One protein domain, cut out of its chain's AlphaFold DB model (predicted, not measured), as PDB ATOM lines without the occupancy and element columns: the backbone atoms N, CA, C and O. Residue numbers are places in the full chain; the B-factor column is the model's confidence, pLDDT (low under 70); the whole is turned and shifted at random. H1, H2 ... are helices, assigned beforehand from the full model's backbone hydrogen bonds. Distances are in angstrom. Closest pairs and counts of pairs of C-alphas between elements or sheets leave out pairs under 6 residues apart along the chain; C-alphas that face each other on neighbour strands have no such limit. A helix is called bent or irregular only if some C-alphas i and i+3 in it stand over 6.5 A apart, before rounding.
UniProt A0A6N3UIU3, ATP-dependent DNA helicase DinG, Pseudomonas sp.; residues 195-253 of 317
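This is residues 195 to 253 of the 317 residues of the protein "ATP-dependent DNA helicase DinG" of Pseudomonas sp. (UniProt A0A6N3UIU3). With little regular structure, two short helices, H1 and H2, meet near their ends as a corner in a body of long loops, and a tail, residues 243 to 253 with the small helix H3, sticks out and adds to the length. The printed part has 59 residues with three named helices, in the order H1, H2, H3, and no named strand; the class is all helix, with 20 residues in named elements. It is only just loose, close to extended, with a radius of gyration of the C-alphas of 15.1 A and spans of 45 by 21 by 15 A.

H1, residues 195 to 203, touches H2, residues 223 to 229; their closest C-alphas, those of Ala 195 and Ala 229, are 4.5 A apart. They run the same way at a steep tilt of 68 degrees, only just short of about perpendicular. H3, residues 246 to 249, is apart from both. O i to N i+4 pairs are within hydrogen-bond range throughout H2 and in 4 of 5 cases in H1; H3 is too short for one.

H1 is 9.7 A long from C-alpha 195 at (263.868, 201.609, 268.503), and only just irregular: C-alphas 200 and 203 are 6.6 A apart. H2 measures 9.9 A and H3 4.7 A, ending at C-alpha 249 (251.074, 226.071, 244.116).

The C-alphas farthest apart, of Pro 205 and Arg 253, are 47.3 A apart. Both links are long, the printed part has no cut, and no printed residue is under 70 in pLDDT.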
ATOM      1  N   ALA A 195     264.973 202.549 268.660       80.31
ATOM      2  CA  ALA A 195     263.868 201.609 268.503       80.31
ATOM      3  C   ALA A 195     263.620 200.757 269.755       80.31
ATOM      4  O   ALA A 195     262.479 200.654 270.200       80.31
ATOM      5  N   ASP A 196     264.667 200.162 270.328       77.81
ATOM      6  CA  ASP A 196     264.525 199.275 271.486       77.81
ATOM      7  C   ASP A 196     264.215 200.065 272.767       77.81
ATOM      8  O   ASP A 196     263.309 199.688 273.510       77.81
ATOM      9  N   THR A 197     264.843 201.230 272.953       78.75
ATOM     10  CA  THR A 197     264.518 202.166 274.040       78.75
ATOM     11  C   THR A 197     263.055 202.607 273.979       78.75
ATOM     12  O   THR A 197     262.331 202.531 274.968       78.75
ATOM     13  N   LEU A 198     262.580 203.024 272.801       87.38
ATOM     14  CA  LEU A 198     261.191 203.433 272.611       87.38
ATOM     15  C   LEU A 198     260.227 202.260 272.815       87.38
ATOM     16  O   LEU A 198     259.169 202.450 273.401       87.38
ATOM     17  N   ARG A 199     260.579 201.032 272.418       87.81
ATOM     18  CA  ARG A 199     259.764 199.848 272.745       87.81
ATOM     19  C   ARG A 199     259.622 199.657 274.244       87.81
ATOM     20  O   ARG A 199     258.500 199.515 274.720       87.81
ATOM     21  N   GLN A 200     260.736 199.672 274.968       85.94
ATOM     22  CA  GLN A 200     260.756 199.402 276.401       85.94
ATOM     23  C   GLN A 200     260.017 200.472 277.209       85.94
ATOM     24  O   GLN A 200     259.240 200.122 278.092       85.94
ATOM     25  N   TYR A 201     260.244 201.750 276.905       85.62
ATOM     26  CA  TYR A 201     259.795 202.854 277.759       85.62
ATOM     27  C   TYR A 201     258.585 203.625 277.222       85.62
ATOM     28  O   TYR A 201     257.954 204.349 277.986       85.62
ATOM     29  N   LEU A 202     258.238 203.478 275.939       90.38
ATOM     30  CA  LEU A 202     257.097 204.168 275.331       90.38
ATOM     31  C   LEU A 202     256.040 203.186 274.815       90.38
ATOM     32  O   LEU A 202     254.904 203.232 275.272       90.38
ATOM     33  N   TRP A 203     256.384 202.298 273.878       92.38
ATOM     34  CA  TRP A 203     255.381 201.489 273.173       92.38
ATOM     35  C   TRP A 203     254.774 200.376 274.026       92.38
ATOM     36  O   TRP A 203     253.568 200.168 273.949       92.38
ATOM     37  N   ASN A 204     255.580 199.662 274.815       90.38
ATOM     38  CA  ASN A 204     255.101 198.557 275.649       90.38
ATOM     39  C   ASN A 204     254.322 199.010 276.900       90.38
ATOM     40  O   ASN A 204     253.296 198.396 277.185       90.38
ATOM     41  N   PRO A 205     254.769 200.025 277.672       93.06
ATOM     42  CA  PRO A 205     254.051 200.434 278.879       93.06
ATOM     43  C   PRO A 205     252.816 201.297 278.584       93.06
ATOM     44  O   PRO A 205     251.925 201.388 279.427       93.06
ATOM     45  N   ALA A 206     252.736 201.942 277.415       92.88
ATOM     46  CA  ALA A 206     251.573 202.741 277.055       92.88
ATOM     47  C   ALA A 206     250.354 201.857 276.754       92.88
ATOM     48  O   ALA A 206     250.424 200.926 275.957       92.88
ATOM     49  N   PHE A 207     249.195 202.218 277.313       93.69
ATOM     50  CA  PHE A 207     247.917 201.598 276.943       93.69
ATOM     51  C   PHE A 207     247.587 201.812 275.454       93.69
ATOM     52  O   PHE A 207     247.114 200.903 274.776       93.69
ATOM     53  N   ALA A 208     247.849 203.018 274.940       92.62
ATOM     54  CA  ALA A 208     247.752 203.371 273.527       92.62
ATOM     55  C   ALA A 208     248.661 204.571 273.218       92.62
ATOM     56  O   ALA A 208     248.847 205.442 274.069       92.62
ATOM     57  N   ALA A 209     249.192 204.644 271.995       93.00
ATOM     58  CA  ALA A 209     250.025 205.758 271.542       93.00
ATOM     59  C   ALA A 209     249.723 206.127 270.080       93.00
ATOM     60  O   ALA A 209     249.521 205.250 269.240       93.00
ATOM     61  N   LEU A 210     249.722 207.429 269.775       93.50
ATOM     62  CA  LEU A 210     249.557 207.970 268.424       93.50
ATOM     63  C   LEU A 210     250.782 208.810 268.057       93.50
ATOM     64  O   LEU A 210     251.045 209.836 268.683       93.50
ATOM     65  N   ALA A 211     251.498 208.405 267.010       92.56
ATOM     66  CA  ALA A 211     252.540 209.217 266.392       92.56
ATOM     67  C   ALA A 211     251.971 209.905 265.147       92.56
ATOM     68  O   ALA A 211     251.606 209.241 264.180       92.56
ATOM     69  N   THR A 212     251.906 211.236 265.166       93.25
ATOM     70  CA  THR A 212     251.421 212.039 264.039       93.25
ATOM     71  C   THR A 212     252.423 213.130 263.687       93.25
ATOM     72  O   THR A 212     252.976 213.792 264.562       93.25
ATOM     73  N   SER A 213     252.704 213.284 262.396       92.50
ATOM     74  CA  SER A 213     253.506 214.374 261.844       92.50
ATOM     75  C   SER A 213     253.331 214.411 260.325       92.50
ATOM     76  O   SER A 213     253.060 213.389 259.692       92.50
ATOM     77  N   ALA A 214     253.523 215.592 259.737       87.81
ATOM     78  CA  ALA A 214     253.458 215.802 258.293       87.81
ATOM     79  C   ALA A 214     254.577 215.077 257.513       87.81
ATOM     80  O   ALA A 214     254.488 214.955 256.295       87.81
ATOM     81  N   THR A 215     255.633 214.607 258.187       86.38
ATOM     82  CA  THR A 215     256.864 214.109 257.542       86.38
ATOM     83  C   THR A 215     257.318 212.729 258.033       86.38
ATOM     84  O   THR A 215     258.488 212.376 257.896       86.38
ATOM     85  N   LEU A 216     256.412 211.911 258.586       88.38
ATOM     86  CA  LEU A 216     256.765 210.560 259.058       88.38
ATOM     87  C   LEU A 216     257.149 209.599 257.925       88.38
ATOM     88  O   LEU A 216     257.965 208.699 258.127       88.38
ATOM     89  N   THR A 217     256.565 209.762 256.738       87.12
ATOM     90  CA  THR A 217     256.841 208.873 255.607       87.12
ATOM     91  C   THR A 217     258.076 209.294 254.828       87.12
ATOM     92  O   THR A 217     258.264 210.475 254.542       87.12
ATOM     93  N   ALA A 218     258.841 208.313 254.358       76.62
ATOM     94  CA  ALA A 218     259.803 208.499 253.280       76.62
ATOM     95  C   ALA A 218     259.235 207.853 252.013       76.62
ATOM     96  O   ALA A 218     258.869 206.678 252.041       76.62
ATOM     97  N   LEU A 219     259.131 208.612 250.915       77.88
ATOM     98  CA  LEU A 219     258.593 208.124 249.633       77.88
ATOM     99  C   LEU A 219     257.221 207.426 249.775       77.88
ATOM    100  O   LEU A 219     256.975 206.379 249.182       77.88
ATOM    101  N   GLY A 220     256.342 207.982 250.617       82.44
ATOM    102  CA  GLY A 220     254.994 207.455 250.862       82.44
ATOM    103  C   GLY A 220     254.924 206.209 251.751       82.44
ATOM    104  O   GLY A 220     253.836 205.679 251.958       82.44
ATOM    105  N   LYS A 221     256.053 205.739 252.299       86.44
ATOM    106  CA  LYS A 221     256.110 204.560 253.171       86.44
ATOM    107  C   LYS A 221     256.562 204.908 254.584       86.44
ATOM    108  O   LYS A 221     257.402 205.785 254.792       86.44
ATOM    109  N   PHE A 222     256.037 204.167 255.559       89.62
ATOM    110  CA  PHE A 222     256.396 204.293 256.973       89.62
ATOM    111  C   PHE A 222     257.582 203.411 257.379       89.62
ATOM    112  O   PHE A 222     257.978 203.458 258.538       89.62
ATOM    113  N   ASP A 223     258.176 202.636 256.466       85.19
ATOM    114  CA  ASP A 223     259.220 201.645 256.777       85.19
ATOM    115  C   ASP A 223     260.381 202.253 257.577       85.19
ATOM    116  O   ASP A 223     260.776 201.733 258.621       85.19
ATOM    117  N   ARG A 224     260.881 203.419 257.139       81.06
ATOM    118  CA  ARG A 224     261.998 204.113 257.796       81.06
ATOM    119  C   ARG A 224     261.646 204.565 259.212       81.06
ATOM    120  O   ARG A 224     262.472 204.419 260.113       81.06
ATOM    121  N   PHE A 225     260.449 205.119 259.407       86.94
ATOM    122  CA  PHE A 225     259.978 205.535 260.727       86.94
ATOM    123  C   PHE A 225     259.723 204.320 261.620       86.94
ATOM    124  O   PHE A 225     260.246 204.268 262.724       86.94
ATOM    125  N   SER A 226     259.024 203.307 261.111       87.31
ATOM    126  CA  SER A 226     258.685 202.079 261.836       87.31
ATOM    127  C   SER A 226     259.929 201.355 262.341       87.31
ATOM    128  O   SER A 226     259.993 200.979 263.510       87.31
ATOM    129  N   HIS A 227     260.948 201.228 261.487       81.12
ATOM    130  CA  HIS A 227     262.222 200.615 261.846       81.12
ATOM    131  C   HIS A 227     262.982 201.432 262.898       81.12
ATOM    132  O   HIS A 227     263.467 200.875 263.878       81.12
ATOM    133  N   ARG A 228     263.074 202.759 262.725       81.00
ATOM    134  CA  ARG A 228     263.840 203.632 263.633       81.00
ATOM    135  C   ARG A 228     263.165 203.878 264.975       81.00
ATOM    136  O   ARG A 228     263.859 203.973 265.981       81.00
ATOM    137  N   ALA A 229     261.845 204.000 264.975       87.25
ATOM    138  CA  ALA A 229     261.049 204.213 266.172       87.25
ATOM    139  C   ALA A 229     260.725 202.897 266.886       87.25
ATOM    140  O   ALA A 229     260.323 202.928 268.039       87.25
ATOM    141  N   GLY A 230     260.902 201.745 266.232       87.81
ATOM    142  CA  GLY A 230     260.648 200.442 266.836       87.81
ATOM    143  C   GLY A 230     259.166 200.113 266.984       87.81
ATOM    144  O   GLY A 230     258.805 199.418 267.931       87.81
ATOM    145  N   LEU A 231     258.314 200.575 266.064       90.69
ATOM    146  CA  LEU A 231     256.870 200.345 266.154       90.69
ATOM    147  C   LEU A 231     256.537 198.842 266.277       90.69
ATOM    148  O   LEU A 231     257.190 198.011 265.632       90.69
ATOM    149  N   PRO A 232     255.527 198.474 267.089       86.88
ATOM    150  CA  PRO A 232     255.066 197.095 267.172       86.88
ATOM    151  C   PRO A 232     254.470 196.654 265.831       86.88
ATOM    152  O   PRO A 232     253.920 197.460 265.083       86.88
ATOM    153  N   ARG A 233     254.520 195.350 265.530       85.56
ATOM    154  CA  ARG A 233     253.963 194.801 264.274       85.56
ATOM    155  C   ARG A 233     252.458 195.045 264.115       85.56
ATOM    156  O   ARG A 233     251.960 195.024 262.997       85.56
ATOM    157  N   SER A 234     251.749 195.257 265.221       88.69
ATOM    158  CA  SER A 234     250.325 195.598 265.256       88.69
ATOM    159  C   SER A 234     250.035 197.073 264.953       88.69
ATOM    160  O   SER A 234     248.866 197.440 264.858       88.69
ATOM    161  N   ALA A 235     251.055 197.929 264.818       91.69
ATOM    162  CA  ALA A 235     250.861 199.349 264.558       91.69
ATOM    163  C   ALA A 235     250.184 199.577 263.200       91.69
ATOM    164  O   ALA A 235     250.657 199.124 262.156       91.69
ATOM    165  N   VAL A 236     249.087 200.332 263.213       92.75
ATOM    166  CA  VAL A 236     248.378 200.744 262.001       92.75
ATOM    167  C   VAL A 236     248.968 202.064 261.514       92.75
ATOM    168  O   VAL A 236     249.036 203.034 262.265       92.75
ATOM    169  N   CYS A 237     249.382 202.106 260.249       92.31
ATOM    170  CA  CYS A 237     249.909 203.309 259.613       92.31
ATOM    171  C   CYS A 237     248.887 203.873 258.622       92.31
ATOM    172  O   CYS A 237     248.400 203.148 257.756       92.31
ATOM    173  N   ALA A 238     248.599 205.170 258.721       92.75
ATOM    174  CA  ALA A 238     247.694 205.871 257.819       92.75
ATOM    175  C   ALA A 238     248.380 207.113 257.246       92.75
ATOM    176  O   ALA A 238     248.949 207.916 257.985       92.75
ATOM    177  N   LEU A 239     248.315 207.270 255.925       91.25
ATOM    178  CA  LEU A 239     248.793 208.459 255.229       91.25
ATOM    179  C   LEU A 239     247.595 209.340 254.877       91.25
ATOM    180  O   LEU A 239     246.732 208.932 254.102       91.25
ATOM    181  N   ALA A 240     247.556 210.552 255.424       88.31
ATOM    182  CA  ALA A 240     246.616 211.565 254.973       88.31
ATOM    183  C   ALA A 240     247.181 212.245 253.711       88.31
ATOM    184  O   ALA A 240     248.323 212.713 253.748       88.31
ATOM    185  N   PRO A 241     246.434 212.305 252.593       84.75
ATOM    186  CA  PRO A 241     246.886 213.027 251.412       84.75
ATOM    187  C   PRO A 241     246.987 214.527 251.710       84.75
ATOM    188  O   PRO A 241     246.172 215.082 252.451       84.75
ATOM    189  N   SER A 242     247.977 215.191 251.108       83.75
ATOM    190  CA  SER A 242     248.081 216.651 251.171       83.75
ATOM    191  C   SER A 242     246.827 217.277 250.549       83.75
ATOM    192  O   SER A 242     246.466 216.905 249.429       83.75
ATOM    193  N   PRO A 243     246.169 218.239 251.218       87.38
ATOM    194  CA  PRO A 243     245.044 218.963 250.632       87.38
ATOM    195  C   PRO A 243     245.499 219.973 249.564       87.38
ATOM    196  O   PRO A 243     244.662 220.557 248.875       87.38
ATOM    197  N   PHE A 244     246.810 220.211 249.423       86.69
ATOM    198  CA  PHE A 244     247.359 221.217 248.523       86.69
ATOM    199  C   PHE A 244     247.635 220.661 247.127       86.69
ATOM    200  O   PHE A 244     248.239 219.604 246.945       86.69
ATOM    201  N   LYS A 245     247.278 221.451 246.116       86.69
ATOM    202  CA  LYS A 245     247.603 221.177 244.717       86.69
ATOM    203  C   LYS A 245     249.004 221.686 244.384       86.69
ATOM    204  O   LYS A 245     249.162 222.743 243.787       86.69
ATOM    205  N   HIS A 246     250.033 220.938 244.775       85.00
ATOM    206  CA  HIS A 246     251.429 221.383 244.659       85.00
ATOM    207  C   HIS A 246     251.845 221.810 243.240       85.00
ATOM    208  O   HIS A 246     252.562 222.794 243.106       85.00
ATOM    209  N   GLY A 247     251.346 221.137 242.196       85.69
ATOM    210  CA  GLY A 247     251.627 221.508 240.800       85.69
ATOM    211  C   GLY A 247     251.051 222.864 240.370       85.69
ATOM    212  O   GLY A 247     251.546 223.456 239.421       85.69
ATOM    213  N   GLU A 248     250.035 223.366 241.078       90.00
ATOM    214  CA  GLU A 248     249.463 224.706 240.882       90.00
ATOM    215  C   GLU A 248     250.040 225.724 241.889       90.00
ATOM    216  O   GLU A 248     249.918 226.927 241.691       90.00
ATOM    217  N   ALA A 249     250.660 225.249 242.979       87.81
ATOM    218  CA  ALA A 249     251.074 226.071 244.116       87.81
ATOM    219  C   ALA A 249     252.545 226.520 244.075       87.81
ATOM    220  O   ALA A 249     252.939 227.361 244.881       87.81
ATOM    221  N   GLY A 250     253.371 225.968 243.184       88.12
ATOM    222  CA  GLY A 250     254.777 226.352 243.099       88.12
ATOM    223  C   GLY A 250     255.541 225.691 241.959       88.12
ATOM    224  O   GLY A 250     255.056 224.781 241.291       88.12
ATOM    225  N   LEU A 251     256.769 226.164 241.755       89.69
ATOM    226  CA  LEU A 251     257.685 225.696 240.722       89.69
ATOM    227  C   LEU A 251     258.998 225.243 241.370       89.69
ATOM    228  O   LEU A 251     259.630 226.013 242.089       89.69
ATOM    229  N   LEU A 252     259.433 224.016 241.076       92.50
ATOM    230  CA  LEU A 252     260.770 223.545 241.437       92.50
ATOM    231  C   LEU A 252     261.750 223.936 240.330       92.50
ATOM    232  O   LEU A 252     261.658 223.434 239.210       92.50
ATOM    233  N   ARG A 253     262.702 224.814 240.649       90.94
ATOM    234  CA  ARG A 253     263.812 225.162 239.756       90.94
ATOM    235  C   ARG A 253     265.090 224.503 240.256       90.94
ATOM    236  O   ARG A 253     265.461 224.685 241.410       90.94
TER     237      ARG A 253